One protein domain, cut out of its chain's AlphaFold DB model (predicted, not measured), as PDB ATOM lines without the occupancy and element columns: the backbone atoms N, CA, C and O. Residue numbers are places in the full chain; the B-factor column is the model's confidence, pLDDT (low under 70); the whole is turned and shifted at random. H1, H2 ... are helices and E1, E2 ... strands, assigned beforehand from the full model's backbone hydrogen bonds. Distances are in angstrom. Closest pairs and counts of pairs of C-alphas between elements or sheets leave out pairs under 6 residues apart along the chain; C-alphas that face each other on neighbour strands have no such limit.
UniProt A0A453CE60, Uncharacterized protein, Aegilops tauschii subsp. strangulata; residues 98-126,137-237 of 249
ATOM      1  N   SER A  98     -50.889  -3.643  -6.334       94.50
ATOM      2  CA  SER A  98     -50.159  -3.643  -7.612       94.50
ATOM      3  C   SER A  98     -49.005  -2.629  -7.621       94.50
ATOM      4  O   SER A  98     -49.177  -1.458  -7.254       94.50
ATOM      5  N   HIS A  99     -47.829  -3.083  -8.063       92.81
ATOM      6  CA  HIS A  99     -46.689  -2.232  -8.386       92.81
ATOM      7  C   HIS A  99     -46.920  -1.464  -9.684       92.81
ATOM      8  O   HIS A  99     -46.609  -0.274  -9.755       92.81
ATOM      9  N   ARG A 100     -47.481  -2.127 -10.703       89.75
ATOM     10  CA  ARG A 100     -47.566  -1.595 -12.071       89.75
ATOM     11  C   ARG A 100     -48.384  -0.316 -12.183       89.75
ATOM     12  O   ARG A 100     -48.014   0.575 -12.941       89.75
ATOM     13  N   ASP A 101     -49.487  -0.216 -11.451       93.12
ATOM     14  CA  ASP A 101     -50.339   0.982 -11.432       93.12
ATOM     15  C   ASP A 101     -49.988   1.961 -10.286       93.12
ATOM     16  O   ASP A 101     -50.629   3.010 -10.113       93.12
ATOM     17  N   GLY A 102     -48.972   1.615  -9.487       94.25
ATOM     18  CA  GLY A 102     -48.537   2.346  -8.303       94.25
ATOM     19  C   GLY A 102     -49.566   2.389  -7.167       94.25
ATOM     20  O   GLY A 102     -49.391   3.171  -6.226       94.25
ATOM     21  N   ALA A 103     -50.648   1.603  -7.223       95.31
ATOM     22  CA  ALA A 103     -51.681   1.565  -6.188       95.31
ATOM     23  C   ALA A 103     -51.105   1.166  -4.829       95.31
ATOM     24  O   ALA A 103     -51.519   1.721  -3.807       95.31
ATOM     25  N   ILE A 104     -50.092   0.294  -4.833       94.94
ATOM     26  CA  ILE A 104     -49.395  -0.150  -3.628       94.94
ATOM     27  C   ILE A 104     -48.862   1.028  -2.795       94.94
ATOM     28  O   ILE A 104     -49.042   1.055  -1.578       94.94
ATOM     29  N   TYR A 105     -48.312   2.059  -3.445       94.81
ATOM     30  CA  TYR A 105     -47.722   3.232  -2.789       94.81
ATOM     31  C   TYR A 105     -48.767   4.259  -2.350       94.81
ATOM     32  O   TYR A 105     -48.591   4.941  -1.341       94.81
ATOM     33  N   LYS A 106     -49.904   4.337  -3.052       96.19
ATOM     34  CA  LYS A 106     -51.039   5.194  -2.656       96.19
ATOM     35  C   LYS A 106     -51.675   4.743  -1.336       96.19
ATOM     36  O   LYS A 106     -52.438   5.490  -0.732       96.19
ATOM     37  N   ARG A 107     -51.358   3.525  -0.890       93.19
ATOM     38  CA  ARG A 107     -51.862   2.895   0.330       93.19
ATOM     39  C   ARG A 107     -50.824   2.839   1.458       93.19
ATOM     40  O   ARG A 107     -50.960   1.994   2.332       93.19
ATOM     41  N   ALA A 108     -49.826   3.726   1.489       91.62
ATOM     42  CA  ALA A 108     -48.766   3.723   2.512       91.62
ATOM     43  C   ALA A 108     -49.288   3.553   3.958       91.62
ATOM     44  O   ALA A 108     -48.861   2.640   4.659       91.62
ATOM     45  N   ALA A 109     -50.305   4.328   4.359       93.94
ATOM     46  CA  ALA A 109     -50.901   4.239   5.698       93.94
ATOM     47  C   ALA A 109     -51.567   2.879   6.000       93.94
ATOM     48  O   ALA A 109     -51.629   2.465   7.153       93.94
ATOM     49  N   TYR A 110     -52.068   2.167   4.983       93.94
ATOM     50  CA  TYR A 110     -52.621   0.820   5.162       93.94
ATOM     51  C   TYR A 110     -51.516  -0.179   5.524       93.94
ATOM     52  O   TYR A 110     -51.711  -0.973   6.442       93.94
ATOM     53  N   TRP A 111     -50.365  -0.122   4.851       93.44
ATOM     54  CA  TRP A 111     -49.232  -1.011   5.131       93.44
ATOM     55  C   TRP A 111     -48.604  -0.720   6.491       93.44
ATOM     56  O   TRP A 111     -48.387  -1.642   7.271       93.44
ATOM     57  N   GLU A 112     -48.421   0.557   6.819       92.75
ATOM     58  CA  GLU A 112     -47.901   0.972   8.122       92.75
ATOM     59  C   GLU A 112     -48.826   0.529   9.266       92.75
ATOM     60  O   GLU A 112     -48.357   0.011  10.275       92.75
ATOM     61  N   HIS A 113     -50.146   0.671   9.103       92.50
ATOM     62  CA  HIS A 113     -51.101   0.338  10.161       92.50
ATOM     63  C   HIS A 113     -51.341  -1.167  10.339       92.50
ATOM     64  O   HIS A 113     -51.508  -1.616  11.468       92.50
ATOM     65  N   ASN A 114     -51.410  -1.938   9.247       90.75
ATOM     66  CA  ASN A 114     -51.778  -3.360   9.308       90.75
ATOM     67  C   ASN A 114     -50.563  -4.291   9.372       90.75
ATOM     68  O   ASN A 114     -50.682  -5.391   9.896       90.75
ATOM     69  N   TYR A 115     -49.418  -3.853   8.844       89.62
ATOM     70  CA  TYR A 115     -48.223  -4.683   8.678       89.62
ATOM     71  C   TYR A 115     -46.945  -4.037   9.228       89.62
ATOM     72  O   TYR A 115     -45.875  -4.621   9.116       89.62
ATOM     73  N   PHE A 116     -47.033  -2.833   9.806       90.56
ATOM     74  CA  PHE A 116     -45.931  -2.168  10.512       90.56
ATOM     75  C   PHE A 116     -44.654  -1.941   9.682       90.56
ATOM     76  O   PHE A 116     -43.558  -1.856  10.237       90.56
ATOM     77  N   PHE A 117     -44.773  -1.784   8.358       90.81
ATOM     78  CA  PHE A 117     -43.638  -1.443   7.493       90.81
ATOM     79  C   PHE A 117     -43.954  -0.338   6.487       90.81
ATOM     80  O   PHE A 117     -45.091  -0.158   6.050       90.81
ATOM     81  N   ASP A 118     -42.904   0.381   6.087       93.75
ATOM     82  CA  ASP A 118     -42.953   1.319   4.970       93.75
ATOM     83  C   ASP A 118     -42.830   0.555   3.646       93.75
ATOM     84  O   ASP A 118     -41.771   0.021   3.304       93.75
ATOM     85  N   ILE A 119     -43.916   0.523   2.878       94.19
ATOM     86  CA  ILE A 119     -43.959  -0.143   1.574       94.19
ATOM     87  C   ILE A 119     -43.041   0.502   0.525       94.19
ATOM     88  O   ILE A 119     -42.618  -0.160  -0.434       94.19
ATOM     89  N   ALA A 120     -42.726   1.791   0.698       94.38
ATOM     90  CA  ALA A 120     -41.795   2.511  -0.157       94.38
ATOM     91  C   ALA A 120     -40.342   2.095   0.112       94.38
ATOM     92  O   ALA A 120     -39.491   2.275  -0.761       94.38
ATOM     93  N   ASP A 121     -40.053   1.473   1.259       94.88
ATOM     94  CA  ASP A 121     -38.742   0.903   1.527       94.88
ATOM     95  C   ASP A 121     -38.536  -0.396   0.730       94.88
ATOM     96  O   ASP A 121     -39.105  -1.466   0.994       94.88
ATOM     97  N   ARG A 122     -37.684  -0.272  -0.290       94.25
ATOM     98  CA  ARG A 122     -37.302  -1.346  -1.214       94.25
ATOM     99  C   ARG A 122     -35.931  -1.938  -0.896       94.25
ATOM    100  O   ARG A 122     -35.335  -2.595  -1.747       94.25
ATOM    101  N   THR A 123     -35.385  -1.677   0.290       95.88
ATOM    102  CA  THR A 123     -34.095  -2.246   0.680       95.88
ATOM    103  C   THR A 123     -34.206  -3.759   0.872       95.88
ATOM    104  O   THR A 123     -35.172  -4.273   1.439       95.88
ATOM    105  N   GLU A 124     -33.206  -4.488   0.372       95.38
ATOM    106  CA  GLU A 124     -33.039  -5.901   0.709       95.38
ATOM    107  C   GLU A 124     -32.629  -6.024   2.183       95.38
ATOM    108  O   GLU A 124     -31.905  -5.168   2.709       95.38
ATOM    109  N   THR A 125     -33.039  -7.112   2.837       93.06
ATOM    110  CA  THR A 125     -32.541  -7.473   4.167       93.06
ATOM    111  C   THR A 125     -31.010  -7.403   4.212       93.06
ATOM    112  O   THR A 125     -30.289  -7.855   3.315       93.06
ATOM    113  N   ARG A 126     -30.483  -6.782   5.267       91.44
ATOM    114  CA  ARG A 126     -29.036  -6.713   5.540       91.44
ATOM    115  C   ARG A 126     -28.590  -7.779   6.529       91.44
ATOM    116  O   ARG A 126     -27.420  -7.830   6.891       91.44
ATOM    117  N   ARG A 137     -37.771 -22.317  15.371       71.50
ATOM    118  CA  ARG A 137     -38.815 -21.544  14.700       71.50
ATOM    119  C   ARG A 137     -39.264 -22.288  13.454       71.50
ATOM    120  O   ARG A 137     -38.450 -22.935  12.796       71.50
ATOM    121  N   ASN A 138     -40.549 -22.165  13.138       75.81
ATOM    122  CA  ASN A 138     -41.066 -22.594  11.849       75.81
ATOM    123  C   ASN A 138     -40.462 -21.707  10.757       75.81
ATOM    124  O   ASN A 138     -40.279 -20.502  10.951       75.81
ATOM    125  N   MET A 139     -40.137 -22.312   9.620       77.81
ATOM    126  CA  MET A 139     -39.512 -21.622   8.499       77.81
ATOM    127  C   MET A 139     -40.278 -21.915   7.222       77.81
ATOM    128  O   MET A 139     -40.764 -23.028   7.023       77.81
ATOM    129  N   MET A 140     -40.334 -20.919   6.348       82.69
ATOM    130  CA  MET A 140     -40.814 -21.099   4.989       82.69
ATOM    131  C   MET A 140     -39.623 -21.335   4.063       82.69
ATOM    132  O   MET A 140     -38.637 -20.594   4.093       82.69
ATOM    133  N   GLN A 141     -39.725 -22.349   3.209       79.38
ATOM    134  CA  GLN A 141     -38.759 -22.586   2.146       79.38
ATOM    135  C   GLN A 141     -39.482 -22.765   0.816       79.38
ATOM    136  O   GLN A 141     -40.414 -23.555   0.700       79.38
ATOM    137  N   ILE A 142     -39.028 -22.022  -0.192       82.12
ATOM    138  CA  ILE A 142     -39.550 -22.081  -1.555       82.12
ATOM    139  C   ILE A 142     -38.415 -22.593  -2.438       82.12
ATOM    140  O   ILE A 142     -37.416 -21.906  -2.633       82.12
ATOM    141  N   PHE A 143     -38.552 -23.823  -2.928       77.94
ATOM    142  CA  PHE A 143     -37.516 -24.478  -3.732       77.94
ATOM    143  C   PHE A 143     -37.672 -24.195  -5.215       77.94
ATOM    144  O   PHE A 143     -36.706 -23.892  -5.906       77.94
ATOM    145  N   SER A 144     -38.901 -24.294  -5.704       80.69
ATOM    146  CA  SER A 144     -39.200 -24.139  -7.115       80.69
ATOM    147  C   SER A 144     -40.582 -23.546  -7.316       80.69
ATOM    148  O   SER A 144     -41.446 -23.607  -6.440       80.69
ATOM    149  N   MET A 145     -40.785 -22.980  -8.498       83.56
ATOM    150  CA  MET A 145     -42.095 -22.577  -8.987       83.56
ATOM    151  C   MET A 145     -42.331 -23.175 -10.369       83.56
ATOM    152  O   MET A 145     -41.395 -23.424 -11.123       83.56
ATOM    153  N   LYS A 146     -43.594 -23.377 -10.727       80.12
ATOM    154  CA  LYS A 146     -43.988 -23.866 -12.048       80.12
ATOM    155  C   LYS A 146     -44.814 -22.805 -12.754       80.12
ATOM    156  O   LYS A 146     -45.800 -22.327 -12.199       80.12
ATOM    157  N   LEU A 147     -44.465 -22.499 -14.000       77.62
ATOM    158  CA  LEU A 147     -45.337 -21.707 -14.861       77.62
ATOM    159  C   LEU A 147     -46.452 -22.610 -15.406       77.62
ATOM    160  O   LEU A 147     -46.219 -23.405 -16.316       77.62
ATOM    161  N   ALA A 148     -47.651 -22.526 -14.826       69.56
ATOM    162  CA  ALA A 148     -48.771 -23.394 -15.198       69.56
ATOM    163  C   ALA A 148     -49.329 -23.066 -16.592       69.56
ATOM    164  O   ALA A 148     -49.449 -23.949 -17.445       69.56
ATOM    165  N   LYS A 149     -49.650 -21.791 -16.838       69.94
ATOM    166  CA  LYS A 149     -50.153 -21.309 -18.124       69.94
ATOM    167  C   LYS A 149     -49.656 -19.903 -18.401       69.94
ATOM    168  O   LYS A 149     -49.751 -19.042 -17.536       69.94
ATOM    169  N   ALA A 150     -49.140 -19.696 -19.605       66.44
ATOM    170  CA  ALA A 150     -48.729 -18.388 -20.075       66.44
ATOM    171  C   ALA A 150     -49.764 -17.820 -21.055       66.44
ATOM    172  O   ALA A 150     -50.433 -18.590 -21.748       66.44
ATOM    173  N   PRO A 151     -49.897 -16.486 -21.135       63.81
ATOM    174  CA  PRO A 151     -50.757 -15.833 -22.118       63.81
ATOM    175  C   PRO A 151     -50.259 -16.008 -23.564       63.81
ATOM    176  O   PRO A 151     -51.037 -15.826 -24.496       63.81
ATOM    177  N   ILE A 152     -48.989 -16.385 -23.759       65.25
ATOM    178  CA  ILE A 152     -48.367 -16.574 -25.074       65.25
ATOM    179  C   ILE A 152     -48.117 -18.069 -25.314       65.25
ATOM    180  O   ILE A 152     -47.470 -18.733 -24.507       65.25
ATOM    181  N   ASN A 153     -48.577 -18.584 -26.459       62.03
ATOM    182  CA  ASN A 153     -48.305 -19.949 -26.932       62.03
ATOM    183  C   ASN A 153     -46.929 -20.053 -27.626       62.03
ATOM    184  O   ASN A 153     -46.822 -20.585 -28.731       62.03
ATOM    185  N   SER A 154     -45.873 -19.505 -27.023       60.66
ATOM    186  CA  SER A 154     -44.501 -19.642 -27.523       60.66
ATOM    187  C   SER A 154     -43.794 -20.767 -26.769       60.66
ATOM    188  O   SER A 154     -43.903 -20.882 -25.551       60.66
ATOM    189  N   GLY A 155     -43.053 -21.617 -27.487       73.25
ATOM    190  CA  GLY A 155     -42.374 -22.777 -26.889       73.25
ATOM    191  C   GLY A 155     -41.347 -22.421 -25.803       73.25
ATOM    192  O   GLY A 155     -41.033 -23.259 -24.966       73.25
ATOM    193  N   SER A 156     -40.853 -21.180 -25.785       85.50
ATOM    194  CA  SER A 156     -40.014 -20.641 -24.714       85.50
ATOM    195  C   SER A 156     -40.495 -19.249 -24.312       85.50
ATOM    196  O   SER A 156     -40.987 -18.486 -25.149       85.50
ATOM    197  N   ILE A 157     -40.393 -18.954 -23.021       89.50
ATOM    198  CA  ILE A 157     -40.868 -17.727 -22.386       89.50
ATOM    199  C   ILE A 157     -39.700 -17.146 -21.604       89.50
ATOM    200  O   ILE A 157     -39.063 -17.849 -20.824       89.50
ATOM    201  N   GLN A 158     -39.417 -15.868 -21.818       93.19
ATOM    202  CA  GLN A 158     -38.402 -15.139 -21.067       93.19
ATOM    203  C   GLN A 158     -39.068 -14.473 -19.866       93.19
ATOM    204  O   GLN A 158     -39.883 -13.570 -20.042       93.19
ATOM    205  N   LEU A 159     -38.750 -14.939 -18.660       92.44
ATOM    206  CA  LEU A 159     -39.273 -14.396 -17.412       92.44
ATOM    207  C   LEU A 159     -38.232 -13.548 -16.701       92.44
ATOM    208  O   LEU A 159     -37.072 -13.938 -16.577       92.44
ATOM    209  N   TYR A 160     -38.678 -12.422 -16.169       94.81
ATOM    210  CA  TYR A 160     -37.877 -11.575 -15.299       94.81
ATOM    211  C   TYR A 160     -38.760 -10.932 -14.227       94.81
ATOM    212  O   TYR A 160     -39.981 -11.110 -14.228       94.81
ATOM    213  N   GLY A 161     -38.131 -10.213 -13.304       95.38
ATOM    214  CA  GLY A 161     -38.777  -9.618 -12.145       95.38
ATOM    215  C   GLY A 161     -38.320 -10.279 -10.852       95.38
ATOM    216  O   GLY A 161     -37.266 -10.924 -10.807       95.38
ATOM    217  N   TYR A 162     -39.104 -10.122  -9.792       95.44
ATOM    218  CA  TYR A 162     -38.752 -10.658  -8.486       95.44
ATOM    219  C   TYR A 162     -39.924 -11.297  -7.747       95.44
ATOM    220  O   TYR A 162     -41.093 -10.974  -7.952       95.44
ATOM    221  N   ILE A 163     -39.551 -12.186  -6.827       94.31
ATOM    222  CA  ILE A 163     -40.387 -12.712  -5.752       94.31
ATOM    223  C   ILE A 163     -39.577 -12.565  -4.468       94.31
ATOM    224  O   ILE A 163     -38.457 -13.077  -4.370       94.31
ATOM    225  N   ALA A 164     -40.134 -11.877  -3.482       95.75
ATOM    226  CA  ALA A 164     -39.508 -11.654  -2.191       95.75
ATOM    227  C   ALA A 164     -40.460 -12.023  -1.058       95.75
ATOM    228  O   ALA A 164     -41.666 -11.813  -1.148       95.75
ATOM    229  N   ALA A 165     -39.896 -12.551   0.021       93.69
ATOM    230  CA  ALA A 165     -40.605 -12.687   1.281       93.69
ATOM    231  C   ALA A 165     -40.274 -11.495   2.184       93.69
ATOM    232  O   ALA A 165     -39.116 -11.073   2.248       93.69
ATOM    233  N   ARG A 166     -41.270 -10.988   2.906       94.12
ATOM    234  CA  ARG A 166     -41.092 -10.111   4.064       94.12
ATOM    235  C   ARG A 166     -41.610 -10.849   5.281       94.12
ATOM    236  O   ARG A 166     -42.762 -11.271   5.303       94.12
ATOM    237  N   ASP A 167     -40.744 -11.016   6.264       90.75
ATOM    238  CA  ASP A 167     -41.101 -11.566   7.563       90.75
ATOM    239  C   ASP A 167     -40.825 -10.534   8.661       90.75
ATOM    240  O   ASP A 167     -40.137  -9.531   8.461       90.75
ATOM    241  N   GLU A 168     -41.347 -10.812   9.846       88.06
ATOM    242  CA  GLU A 168     -41.287  -9.949  11.032       88.06
ATOM    243  C   GLU A 168     -39.879  -9.753  11.612       88.06
ATOM    244  O   GLU A 168     -39.703  -9.095  12.635       88.06
ATOM    245  N   VAL A 169     -38.847 -10.331  10.994       88.12
ATOM    246  CA  VAL A 169     -37.473 -10.124  11.456       88.12
ATOM    247  C   VAL A 169     -37.019  -8.695  11.148       88.12
ATOM    248  O   VAL A 169     -36.398  -8.053  11.991       88.12
ATOM    249  N   ASP A 170     -37.303  -8.201   9.940       91.06
ATOM    250  CA  ASP A 170     -36.971  -6.827   9.533       91.06
ATOM    251  C   ASP A 170     -37.923  -6.212   8.493       91.06
ATOM    252  O   ASP A 170     -37.723  -5.059   8.097       91.06
ATOM    253  N   LEU A 171     -38.938  -6.966   8.045       92.38
ATOM    254  CA  LEU A 171     -39.935  -6.578   7.042       92.38
ATOM    255  C   LEU A 171     -39.322  -6.055   5.727       92.38
ATOM    256  O   LEU A 171     -40.000  -5.400   4.931       92.38
ATOM    257  N   LYS A 172     -38.037  -6.342   5.473       95.31
ATOM    258  CA  LYS A 172     -37.317  -5.983   4.243       95.31
ATOM    259  C   LYS A 172     -37.507  -7.048   3.172       95.31
ATOM    260  O   LYS A 172     -37.947  -8.161   3.445       95.31
ATOM    261  N   LEU A 173     -37.131  -6.717   1.937       95.88
ATOM    262  CA  LEU A 173     -37.169  -7.676   0.838       95.88
ATOM    263  C   LEU A 173     -36.139  -8.784   1.080       95.88
ATOM    264  O   LEU A 173     -34.937  -8.525   1.164       95.88
ATOM    265  N   ASN A 174     -36.601 -10.024   1.163       94.62
ATOM    266  CA  ASN A 174     -35.758 -11.211   1.150       94.62
ATOM    267  C   ASN A 174     -36.028 -11.980  -0.149       94.62
ATOM    268  O   ASN A 174     -36.962 -12.781  -0.231       94.62
ATOM    269  N   TYR A 175     -35.260 -11.669  -1.196       94.75
ATOM    270  CA  TYR A 175     -35.498 -12.187  -2.544       94.75
ATOM    271  C   TYR A 175     -35.294 -13.695  -2.622       94.75
ATOM    272  O   TYR A 175     -34.200 -14.196  -2.379       94.75
ATOM    273  N   VAL A 176     -36.335 -14.400  -3.044       91.25
ATOM    274  CA  VAL A 176     -36.314 -15.832  -3.362       91.25
ATOM    275  C   VAL A 176     -36.023 -16.038  -4.853       91.25
ATOM    276  O   VAL A 176     -35.340 -16.987  -5.244       91.25
ATOM    277  N   PHE A 177     -36.499 -15.104  -5.675       92.12
ATOM    278  CA  PHE A 177     -36.207 -14.983  -7.095       92.12
ATOM    279  C   PHE A 177     -35.980 -13.506  -7.422       92.12
ATOM    280  O   PHE A 177     -36.731 -12.654  -6.953       92.12
ATOM    281  N   ASN A 178     -34.951 -13.191  -8.205       94.12
ATOM    282  CA  ASN A 178     -34.680 -11.830  -8.666       94.12
ATOM    283  C   ASN A 178     -33.865 -11.885  -9.964       94.12
ATOM    284  O   ASN A 178     -32.727 -12.358  -9.958       94.12
ATOM    285  N   ARG A 179     -34.459 -11.445 -11.073       94.81
ATOM    286  CA  ARG A 179     -33.831 -11.375 -12.398       94.81
ATOM    287  C   ARG A 179     -34.187 -10.058 -13.066       94.81
ATOM    288  O   ARG A 179     -35.347  -9.648 -13.061       94.81
ATOM    289  N   THR A 180     -33.201  -9.411 -13.671       95.38
ATOM    290  CA  THR A 180     -33.422  -8.183 -14.437       95.38
ATOM    291  C   THR A 180     -33.973  -8.511 -15.822       95.38
ATOM    292  O   THR A 180     -33.864  -9.638 -16.307       95.38
ATOM    293  N   ARG A 181     -34.547  -7.513 -16.498       94.81
ATOM    294  CA  ARG A 181     -35.020  -7.652 -17.884       94.81
ATOM    295  C   ARG A 181     -33.896  -7.995 -18.875       94.81
ATOM    296  O   ARG A 181     -34.155  -8.610 -19.916       94.81
ATOM    297  N   ASP A 182     -32.664  -7.599 -18.560       95.75
ATOM    298  CA  ASP A 182     -31.475  -7.851 -19.384       95.75
ATOM    299  C   ASP A 182     -30.912  -9.266 -19.199       95.75
ATOM    300  O   ASP A 182     -30.285  -9.791 -20.117       95.75
ATOM    301  N   ASP A 183     -31.199  -9.908 -18.064       95.12
ATOM    302  CA  ASP A 183     -30.830 -11.296 -17.754       95.12
ATOM    303  C   ASP A 183     -32.073 -12.134 -17.371       95.12
ATOM    304  O   ASP A 183     -32.211 -12.580 -16.225       95.12
ATOM    305  N   PRO A 184     -33.036 -12.330 -18.299       94.75
ATOM    306  CA  PRO A 184     -34.231 -13.111 -18.024       94.75
ATOM    307  C   PRO A 184     -33.909 -14.608 -18.002       94.75
ATOM    308  O   PRO A 184     -33.049 -15.103 -18.733       94.75
ATOM    309  N   ILE A 185     -34.686 -15.373 -17.237       92.75
ATOM    310  CA  ILE A 185     -34.649 -16.832 -17.325       92.75
ATOM    311  C   ILE A 185     -35.545 -17.318 -18.467       92.75
ATOM    312  O   ILE A 185     -36.692 -16.893 -18.605       92.75
ATOM    313  N   ILE A 186     -35.036 -18.244 -19.279       92.44
ATOM    314  CA  ILE A 186     -35.814 -18.902 -20.331       92.44
ATOM    315  C   ILE A 186     -36.487 -20.138 -19.744       92.44
ATOM    316  O   ILE A 186     -35.821 -21.039 -19.237       92.44
ATOM    317  N   VAL A 187     -37.812 -20.197 -19.836       88.12
ATOM    318  CA  VAL A 187     -38.619 -21.284 -19.277       88.12
ATOM    319  C   VAL A 187     -39.577 -21.826 -20.324       88.12
ATOM    320  O   VAL A 187     -40.057 -21.093 -21.190       88.12
ATOM    321  N   GLN A 188     -39.876 -23.117 -20.241       84.88
ATOM    322  CA  GLN A 188     -40.983 -23.708 -20.986       84.88
ATOM    323  C   GLN A 188     -42.194 -23.811 -20.064       84.88
ATOM    324  O   GLN A 188     -42.066 -23.979 -18.847       84.88
ATOM    325  N   GLN A 189     -43.392 -23.704 -20.634       78.69
ATOM    326  CA  GLN A 189     -44.610 -23.903 -19.865       78.69
ATOM    327  C   GLN A 189     -44.607 -25.304 -19.239       78.69
ATOM    328  O   GLN A 189     -44.326 -26.304 -19.896       78.69
ATOM    329  N   GLY A 190     -44.916 -25.377 -17.947       74.56
ATOM    330  CA  GLY A 190     -44.886 -26.617 -17.184       74.56
ATOM    331  C   GLY A 190     -43.509 -27.019 -16.644       74.56
ATOM    332  O   GLY A 190     -43.450 -27.946 -15.832       74.56
ATOM    333  N   SER A 191     -42.431 -26.324 -17.014       78.62
ATOM    334  CA  SER A 191     -41.118 -26.513 -16.395       78.62
ATOM    335  C   SER A 191     -41.064 -25.910 -14.993       78.62
ATOM    336  O   SER A 191     -41.753 -24.934 -14.683       78.62
ATOM    337  N   LEU A 192     -40.223 -26.513 -14.152       78.62
ATOM    338  CA  LEU A 192     -39.865 -25.962 -12.853       78.62
ATOM    339  C   LEU A 192     -38.763 -24.921 -13.024       78.62
ATOM    340  O   LEU A 192     -37.798 -25.128 -13.758       78.62
ATOM    341  N   ILE A 193     -38.930 -23.820 -12.315       83.81
ATOM    342  CA  ILE A 193     -37.960 -22.755 -12.137       83.81
ATOM    343  C   ILE A 193     -37.414 -22.952 -10.733       83.81
ATOM    344  O   ILE A 193     -38.169 -22.847  -9.767       83.81
ATOM    345  N   GLU A 194     -36.134 -23.280 -10.625       81.56
ATOM    346  CA  GLU A 194     -35.459 -23.393  -9.332       81.56
ATOM    347  C   GLU A 194     -35.220 -21.993  -8.761       81.56
ATOM    348  O   GLU A 194     -34.850 -21.064  -9.486       81.56
ATOM    349  N   MET A 195     -35.467 -21.828  -7.467       81.94
ATOM    350  CA  MET A 195     -35.263 -20.562  -6.772       81.94
ATOM    351  C   MET A 195     -33.793 -20.412  -6.376       81.94
ATOM    352  O   MET A 195     -33.174 -21.354  -5.881       81.94
ATOM    353  N   ASN A 196     -33.247 -19.200  -6.502       73.62
ATOM    354  CA  ASN A 196     -31.885 -18.888  -6.043       73.62
ATOM    355  C   ASN A 196     -31.773 -18.883  -4.504       73.62
ATOM    356  O   ASN A 196     -30.676 -18.795  -3.955       73.62
ATOM    357  N   GLY A 197     -32.909 -19.004  -3.816       75.75
ATOM    358  CA  GLY A 197     -33.005 -19.075  -2.370       75.75
ATOM    359  C   GLY A 197     -32.870 -17.699  -1.707       75.75
ATOM    360  O   GLY A 197     -32.167 -16.820  -2.210       75.75
ATOM    361  N   PRO A 198     -33.544 -17.500  -0.566       86.50
ATOM    362  CA  PRO A 198     -33.493 -16.241   0.162       86.50
ATOM    363  C   PRO A 198     -32.107 -15.962   0.766       86.50
ATOM    364  O   PRO A 198     -31.303 -16.868   0.996       86.50
ATOM    365  N   LYS A 199     -31.847 -14.689   1.087       89.38
ATOM    366  CA  LYS A 199     -30.638 -14.221   1.790       89.38
ATOM    367  C   LYS A 199     -30.424 -14.877   3.129       89.38
ATOM    368  O   LYS A 199     -29.296 -15.170   3.506       89.38
ATOM    369  N   ARG A 200     -31.523 -15.087   3.829       88.62
ATOM    370  CA  ARG A 200     -31.600 -15.700   5.146       88.62
ATOM    371  C   ARG A 200     -32.874 -16.527   5.225       88.62
ATOM    372  O   ARG A 200     -33.756 -16.377   4.381       88.62
ATOM    373  N   ALA A 201     -32.983 -17.355   6.258       85.31
ATOM    374  CA  ALA A 201     -34.221 -18.070   6.542       85.31
ATOM    375  C   ALA A 201     -35.417 -17.102   6.608       85.31
ATOM    376  O   ALA A 201     -35.298 -16.006   7.164       85.31
ATOM    377  N   ILE A 202     -36.539 -17.526   6.022       87.25
ATOM    378  CA  ILE A 202     -37.833 -16.846   6.118       87.25
ATOM    379  C   ILE A 202     -38.537 -17.430   7.336       87.25
ATOM    380  O   ILE A 202     -38.827 -18.629   7.363       87.25
ATOM    381  N   LEU A 203     -38.761 -16.614   8.360       85.31
ATOM    382  CA  LEU A 203     -39.277 -17.089   9.637       85.31
ATOM    383  C   LEU A 203     -40.786 -16.903   9.736       85.31
ATOM    384  O   LEU A 203     -41.299 -15.795   9.629       85.31
ATOM    385  N   LEU A 204     -41.483 -17.997  10.032       81.38
ATOM    386  CA  LEU A 204     -42.924 -18.025  10.278       81.38
ATOM    387  C   LEU A 204     -43.203 -17.722  11.757       81.38
ATOM    388  O   LEU A 204     -43.657 -18.591  12.503       81.38
ATOM    389  N   ILE A 205     -42.827 -16.520  12.207       77.81
ATOM    390  CA  ILE A 205     -43.152 -16.029  13.560       77.81
ATOM    391  C   ILE A 205     -44.597 -15.513  13.586       77.81
ATOM    392  O   ILE A 205     -45.349 -15.859  14.493       77.81
ATOM    393  N   PHE A 206     -44.966 -14.747  12.560       82.38
ATOM    394  CA  PHE A 206     -46.330 -14.352  12.217       82.38
ATOM    395  C   PHE A 206     -46.515 -14.539  10.703       82.38
ATOM    396  O   PHE A 206     -45.881 -15.418  10.107       82.38
ATOM    397  N   ASP A 207     -47.364 -13.716  10.094       85.06
ATOM    398  CA  ASP A 207     -47.641 -13.741   8.670       85.06
ATOM    399  C   ASP A 207     -46.397 -13.354   7.862       85.06
ATOM    400  O   ASP A 207     -45.628 -12.461   8.223       85.06
ATOM    401  N   VAL A 208     -46.193 -14.051   6.748       89.25
ATOM    402  CA  VAL A 208     -45.150 -13.731   5.771       89.25
ATOM    403  C   VAL A 208     -45.810 -13.103   4.560       89.25
ATOM    404  O   VAL A 208     -46.688 -13.700   3.941       89.25
ATOM    405  N   LEU A 209     -45.356 -11.917   4.173       93.69
ATOM    406  CA  LEU A 209     -45.812 -11.290   2.940       93.69
ATOM    407  C   LEU A 209     -44.957 -11.784   1.780       93.69
ATOM    408  O   LEU A 209     -43.743 -11.588   1.758       93.69
ATOM    409  N   LEU A 210     -45.595 -12.416   0.804       93.56
ATOM    410  CA  LEU A 210     -45.001 -12.735  -0.483       93.56
ATOM    411  C   LEU A 210     -45.302 -11.594  -1.441       93.56
ATOM    412  O   LEU A 210     -46.449 -11.375  -1.822       93.56
ATOM    413  N   GLU A 211     -44.261 -10.877  -1.826       96.06
ATOM    414  CA  GLU A 211     -44.331  -9.754  -2.744       96.06
ATOM    415  C   GLU A 211     -43.721 -10.146  -4.087       96.06
ATOM    416  O   GLU A 211     -42.638 -10.736  -4.142       96.06
ATOM    417  N   PHE A 212     -44.413  -9.827  -5.174       94.56
ATOM    418  CA  PHE A 212     -44.010 -10.216  -6.517       94.56
ATOM    419  C   PHE A 212     -44.293  -9.108  -7.533       94.56
ATOM    420  O   PHE A 212     -45.347  -8.482  -7.514       94.56
ATOM    421  N   ASP A 213     -43.355  -8.918  -8.455       95.38
ATOM    422  CA  ASP A 213     -43.540  -8.204  -9.723       95.38
ATOM    423  C   ASP A 213     -42.785  -9.021 -10.768       95.38
ATOM    424  O   ASP A 213     -41.560  -8.954 -10.871       95.38
ATOM    425  N   MET A 214     -43.516  -9.889 -11.463       93.00
ATOM    426  CA  MET A 214     -42.984 -10.835 -12.437       93.00
ATOM    427  C   MET A 214     -43.576 -10.551 -13.805       93.00
ATOM    428  O   MET A 214     -44.777 -10.295 -13.949       93.00
ATOM    429  N   ARG A 215     -42.741 -10.661 -14.835       92.88
ATOM    430  CA  ARG A 215     -43.079 -10.237 -16.192       92.88
ATOM    431  C   ARG A 215     -42.534 -11.200 -17.232       92.88
ATOM    432  O   ARG A 215     -41.545 -11.900 -17.012       92.88
ATOM    433  N   ILE A 216     -43.212 -11.228 -18.371       92.12
ATOM    434  CA  ILE A 216     -42.778 -11.912 -19.582       92.12
ATOM    435  C   ILE A 216     -42.197 -10.856 -20.508       92.12
ATOM    436  O   ILE A 216     -42.915  -9.952 -20.943       92.12
ATOM    437  N   LYS A 217     -40.911 -11.002 -20.825       93.38
ATOM    438  CA  LYS A 217     -40.240 -10.144 -21.795       93.38
ATOM    439  C   LYS A 217     -40.850 -10.359 -23.177       93.38
ATOM    440  O   LYS A 217     -40.931 -11.495 -23.651       93.38
ATOM    441  N   ASN A 218     -41.258  -9.273 -23.814       90.62
ATOM    442  CA  ASN A 218     -41.869  -9.256 -25.127       90.62
ATOM    443  C   ASN A 218     -41.324  -8.051 -25.900       90.62
ATOM    444  O   ASN A 218     -41.512  -6.918 -25.491       90.62
ATOM    445  N   GLY A 219     -40.628  -8.295 -27.010       87.19
ATOM    446  CA  GLY A 219     -40.012  -7.220 -27.789       87.19
ATOM    447  C   GLY A 219     -38.809  -6.548 -27.112       87.19
ATOM    448  O   GLY A 219     -38.195  -7.076 -26.178       87.19
ATOM    449  N   GLU A 220     -38.426  -5.387 -27.645       88.12
ATOM    450  CA  GLU A 220     -37.236  -4.646 -27.211       88.12
ATOM    451  C   GLU A 220     -37.509  -3.764 -25.994       88.12
ATOM    452  O   GLU A 220     -36.638  -3.667 -25.129       88.12
ATOM    453  N   ASN A 221     -38.716  -3.212 -25.866       91.31
ATOM    454  CA  ASN A 221     -39.032  -2.231 -24.835       91.31
ATOM    455  C   ASN A 221     -39.852  -2.820 -23.677       91.31
ATOM    456  O   ASN A 221     -40.561  -3.809 -23.833       91.31
ATOM    457  N   GLU A 222     -39.743  -2.218 -22.490       89.94
ATOM    458  CA  GLU A 222     -40.430  -2.698 -21.281       89.94
ATOM    459  C   GLU A 222     -41.954  -2.514 -21.361       89.94
ATOM    460  O   GLU A 222     -42.706  -3.317 -20.814       89.94
ATOM    461  N   GLU A 223     -42.432  -1.492 -22.074       90.19
ATOM    462  CA  GLU A 223     -43.861  -1.237 -22.282       90.19
ATOM    463  C   GLU A 223     -44.590  -2.351 -23.045       90.19
ATOM    464  O   GLU A 223     -45.797  -2.527 -22.860       90.19
ATOM    465  N   ASP A 224     -43.861  -3.116 -23.859       91.00
ATOM    466  CA  ASP A 224     -44.392  -4.240 -24.625       91.00
ATOM    467  C   ASP A 224     -44.515  -5.513 -23.769       91.00
ATOM    468  O   ASP A 224     -45.199  -6.470 -24.160       91.00
ATOM    469  N   ASP A 225     -43.875  -5.537 -22.595       92.50
ATOM    470  CA  ASP A 225     -43.821  -6.702 -21.725       92.50
ATOM    471  C   ASP A 225     -45.179  -7.003 -21.081       92.50
ATOM    472  O   ASP A 225     -45.950  -6.133 -20.647       92.50
ATOM    473  N   LEU A 226     -45.464  -8.299 -20.962       91.25
ATOM    474  CA  LEU A 226     -46.684  -8.758 -20.317       91.25
ATOM    475  C   LEU A 226     -46.435  -8.942 -18.827       91.25
ATOM    476  O   LEU A 226     -45.539  -9.674 -18.411       91.25
ATOM    477  N   GLN A 227     -47.285  -8.329 -18.012       90.38
ATOM    478  CA  GLN A 227     -47.318  -8.614 -16.586       90.38
ATOM    479  C   GLN A 227     -47.796 -10.045 -16.377       90.38
ATOM    480  O   GLN A 227     -48.889 -10.417 -16.809       90.38
ATOM    481  N   LEU A 228     -46.950 -10.837 -15.726       89.12
ATOM    482  CA  LEU A 228     -47.290 -12.184 -15.325       89.12
ATOM    483  C   LEU A 228     -48.079 -12.088 -14.017       89.12
ATOM    484  O   LEU A 228     -49.284 -12.321 -14.025       89.12
ATOM    485  N   ILE A 229     -47.424 -11.743 -12.904       90.25
ATOM    486  CA  ILE A 229     -48.065 -11.565 -11.591       90.25
ATOM    487  C   ILE A 229     -47.519 -10.307 -10.924       90.25
ATOM    488  O   ILE A 229     -46.348  -9.978 -11.101       90.25
ATOM    489  N   ASP A 230     -48.365  -9.618 -10.168       94.06
ATOM    490  CA  ASP A 230     -48.011  -8.383  -9.483       94.06
ATOM    491  C   ASP A 230     -48.836  -8.194  -8.211       94.06
ATOM    492  O   ASP A 230     -50.056  -8.387  -8.221       94.06
ATOM    493  N   GLY A 231     -48.155  -7.835  -7.128       95.69
ATOM    494  CA  GLY A 231     -48.743  -7.447  -5.859       95.69
ATOM    495  C   GLY A 231     -48.181  -8.186  -4.650       95.69
ATOM    496  O   GLY A 231     -47.060  -8.691  -4.659       95.69
ATOM    497  N   ILE A 232     -48.980  -8.210  -3.583       95.25
ATOM    498  CA  ILE A 232     -48.639  -8.847  -2.308       95.25
ATOM    499  C   ILE A 232     -49.698  -9.885  -1.951       95.25
ATOM    500  O   ILE A 232     -50.896  -9.614  -2.041       95.25
ATOM    501  N   SER A 233     -49.251 -11.043  -1.479       92.25
ATOM    502  CA  SER A 233     -50.073 -12.049  -0.811       92.25
ATOM    503  C   SER A 233     -49.579 -12.284   0.609       92.25
ATOM    504  O   SER A 233     -48.381 -12.296   0.867       92.25
ATOM    505  N   GLU A 234     -50.511 -12.505   1.524       89.19
ATOM    506  CA  GLU A 234     -50.229 -12.816   2.922       89.19
ATOM    507  C   GLU A 234     -50.266 -14.329   3.133       89.19
ATOM    508  O   GLU A 234     -51.235 -14.993   2.759       89.19
ATOM    509  N   PHE A 235     -49.200 -14.865   3.723       83.75
ATOM    510  CA  PHE A 235     -49.094 -16.248   4.150       83.75
ATOM    511  C   PHE A 235     -49.211 -16.327   5.673       83.75
ATOM    512  O   PHE A 235     -48.249 -16.048   6.386       83.75
ATOM    513  N   ASP A 236     -50.384 -16.739   6.156       73.94
ATOM    514  CA  ASP A 236     -50.652 -16.936   7.583       73.94
ATOM    515  C   ASP A 236     -50.156 -18.319   8.038       73.94
ATOM    516  O   ASP A 236     -50.744 -19.366   7.734       73.94
ATOM    517  N   GLY A 237     -49.047 -18.317   8.783       59.06
ATOM    518  CA  GLY A 237     -48.425 -19.526   9.328       59.06
ATOM    519  C   GLY A 237     -49.252 -20.232  10.413       59.06
ATOM    520  O   GLY A 237     -48.973 -21.394  10.717       59.06
TER     521      GLY A 237
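AT A GLANCE: This is residues 98 to 126 and 137 to 237 of the 249 residues of an uncharacterized protein of Aegilops tauschii subsp. strangulata (UniProt A0A453CE60). A twisted antiparallel sheet makes the core, with long strands E2 and E6 in its middle, E7 along one edge, and E3 and E4 both along the far side of E2. The small strand pair E1 and E5 lies over one face of this sheet, while the short helices H1 and H2 lie off the opposite side, H1 near E7, and residues 116 to 126 cross that side. The 130 printed residues include two named helices, then seven named strands, in the order H1 H2 E1 E2 E3 E4 E5 E6 E7; the class is mixed, with 56 residues, under half, in named elements. The whole is compact, with a radius of gyration of the C-alphas of 15.3 A and spans of 42 by 33 by 24 A.

HOW THE PARTS SIT: H1, residues 103 to 106, and H2, residues 108 to 115, meet only through their link, and neither is on the branched sheet. The closest C-alphas of H1 and E7, residues 226 to 235, are those of Ile 104 and Gly 231, 7.7 A apart; H2 and E7 are apart. H2 has each O i to N i+4 pair within hydrogen-bond range; H1 is too short for such a pair. E1, residues 144 to 146, is antiparallel to E5, residues 192 to 194, at 152 degrees, with N 145 and O 193 2.9 A apart. E2, residues 157 to 166, forms a hairpin with E3, residues 174 to 179, where N 163 and O 177 are 2.9 A apart. E4, residues 185 to 187, is antiparallel to E2 at 114 degrees, with N 159 and O 185 2.8 A apart. E3 and E4 lie on one side of E2, beside residues 160 to 165 and 157 to 159; on the other side is E6, residues 208 to 216, with N 162 and O 213 2.9 A apart. E6 and E7 form an antiparallel hairpin, with N 210 and O 233 2.8 A apart.

IN THESE COORDINATES: H1 begins at C-alpha 103, (-51.681, 1.565, -6.188), and H2 is 10.4 A long. E2 is 27.5 A long, from C-alpha 157 at (-40.868, -17.727, -22.386). E3 measures 13.7 A, E6 25.5 A and E7 25.7 A, ending at C-alpha 235, (-49.094, -16.248, 4.150). E1, E4 and E5 have three residues each.

THE WHOLE: The C-alphas farthest apart, those of Arg 137 and Glu 220, are 45.2 A apart. Residues 127 to 136 are not printed, and C-alphas 126 and 137 are 20.0 A apart across this cut. The link from E5 to E6, residues 195 to 207, is long; within it residues 202 to 203 pair antiparallel with residues 139 to 140. The mean pLDDT of the printed part is 87.9, with residues 148 to 154 and residue 237 under 70.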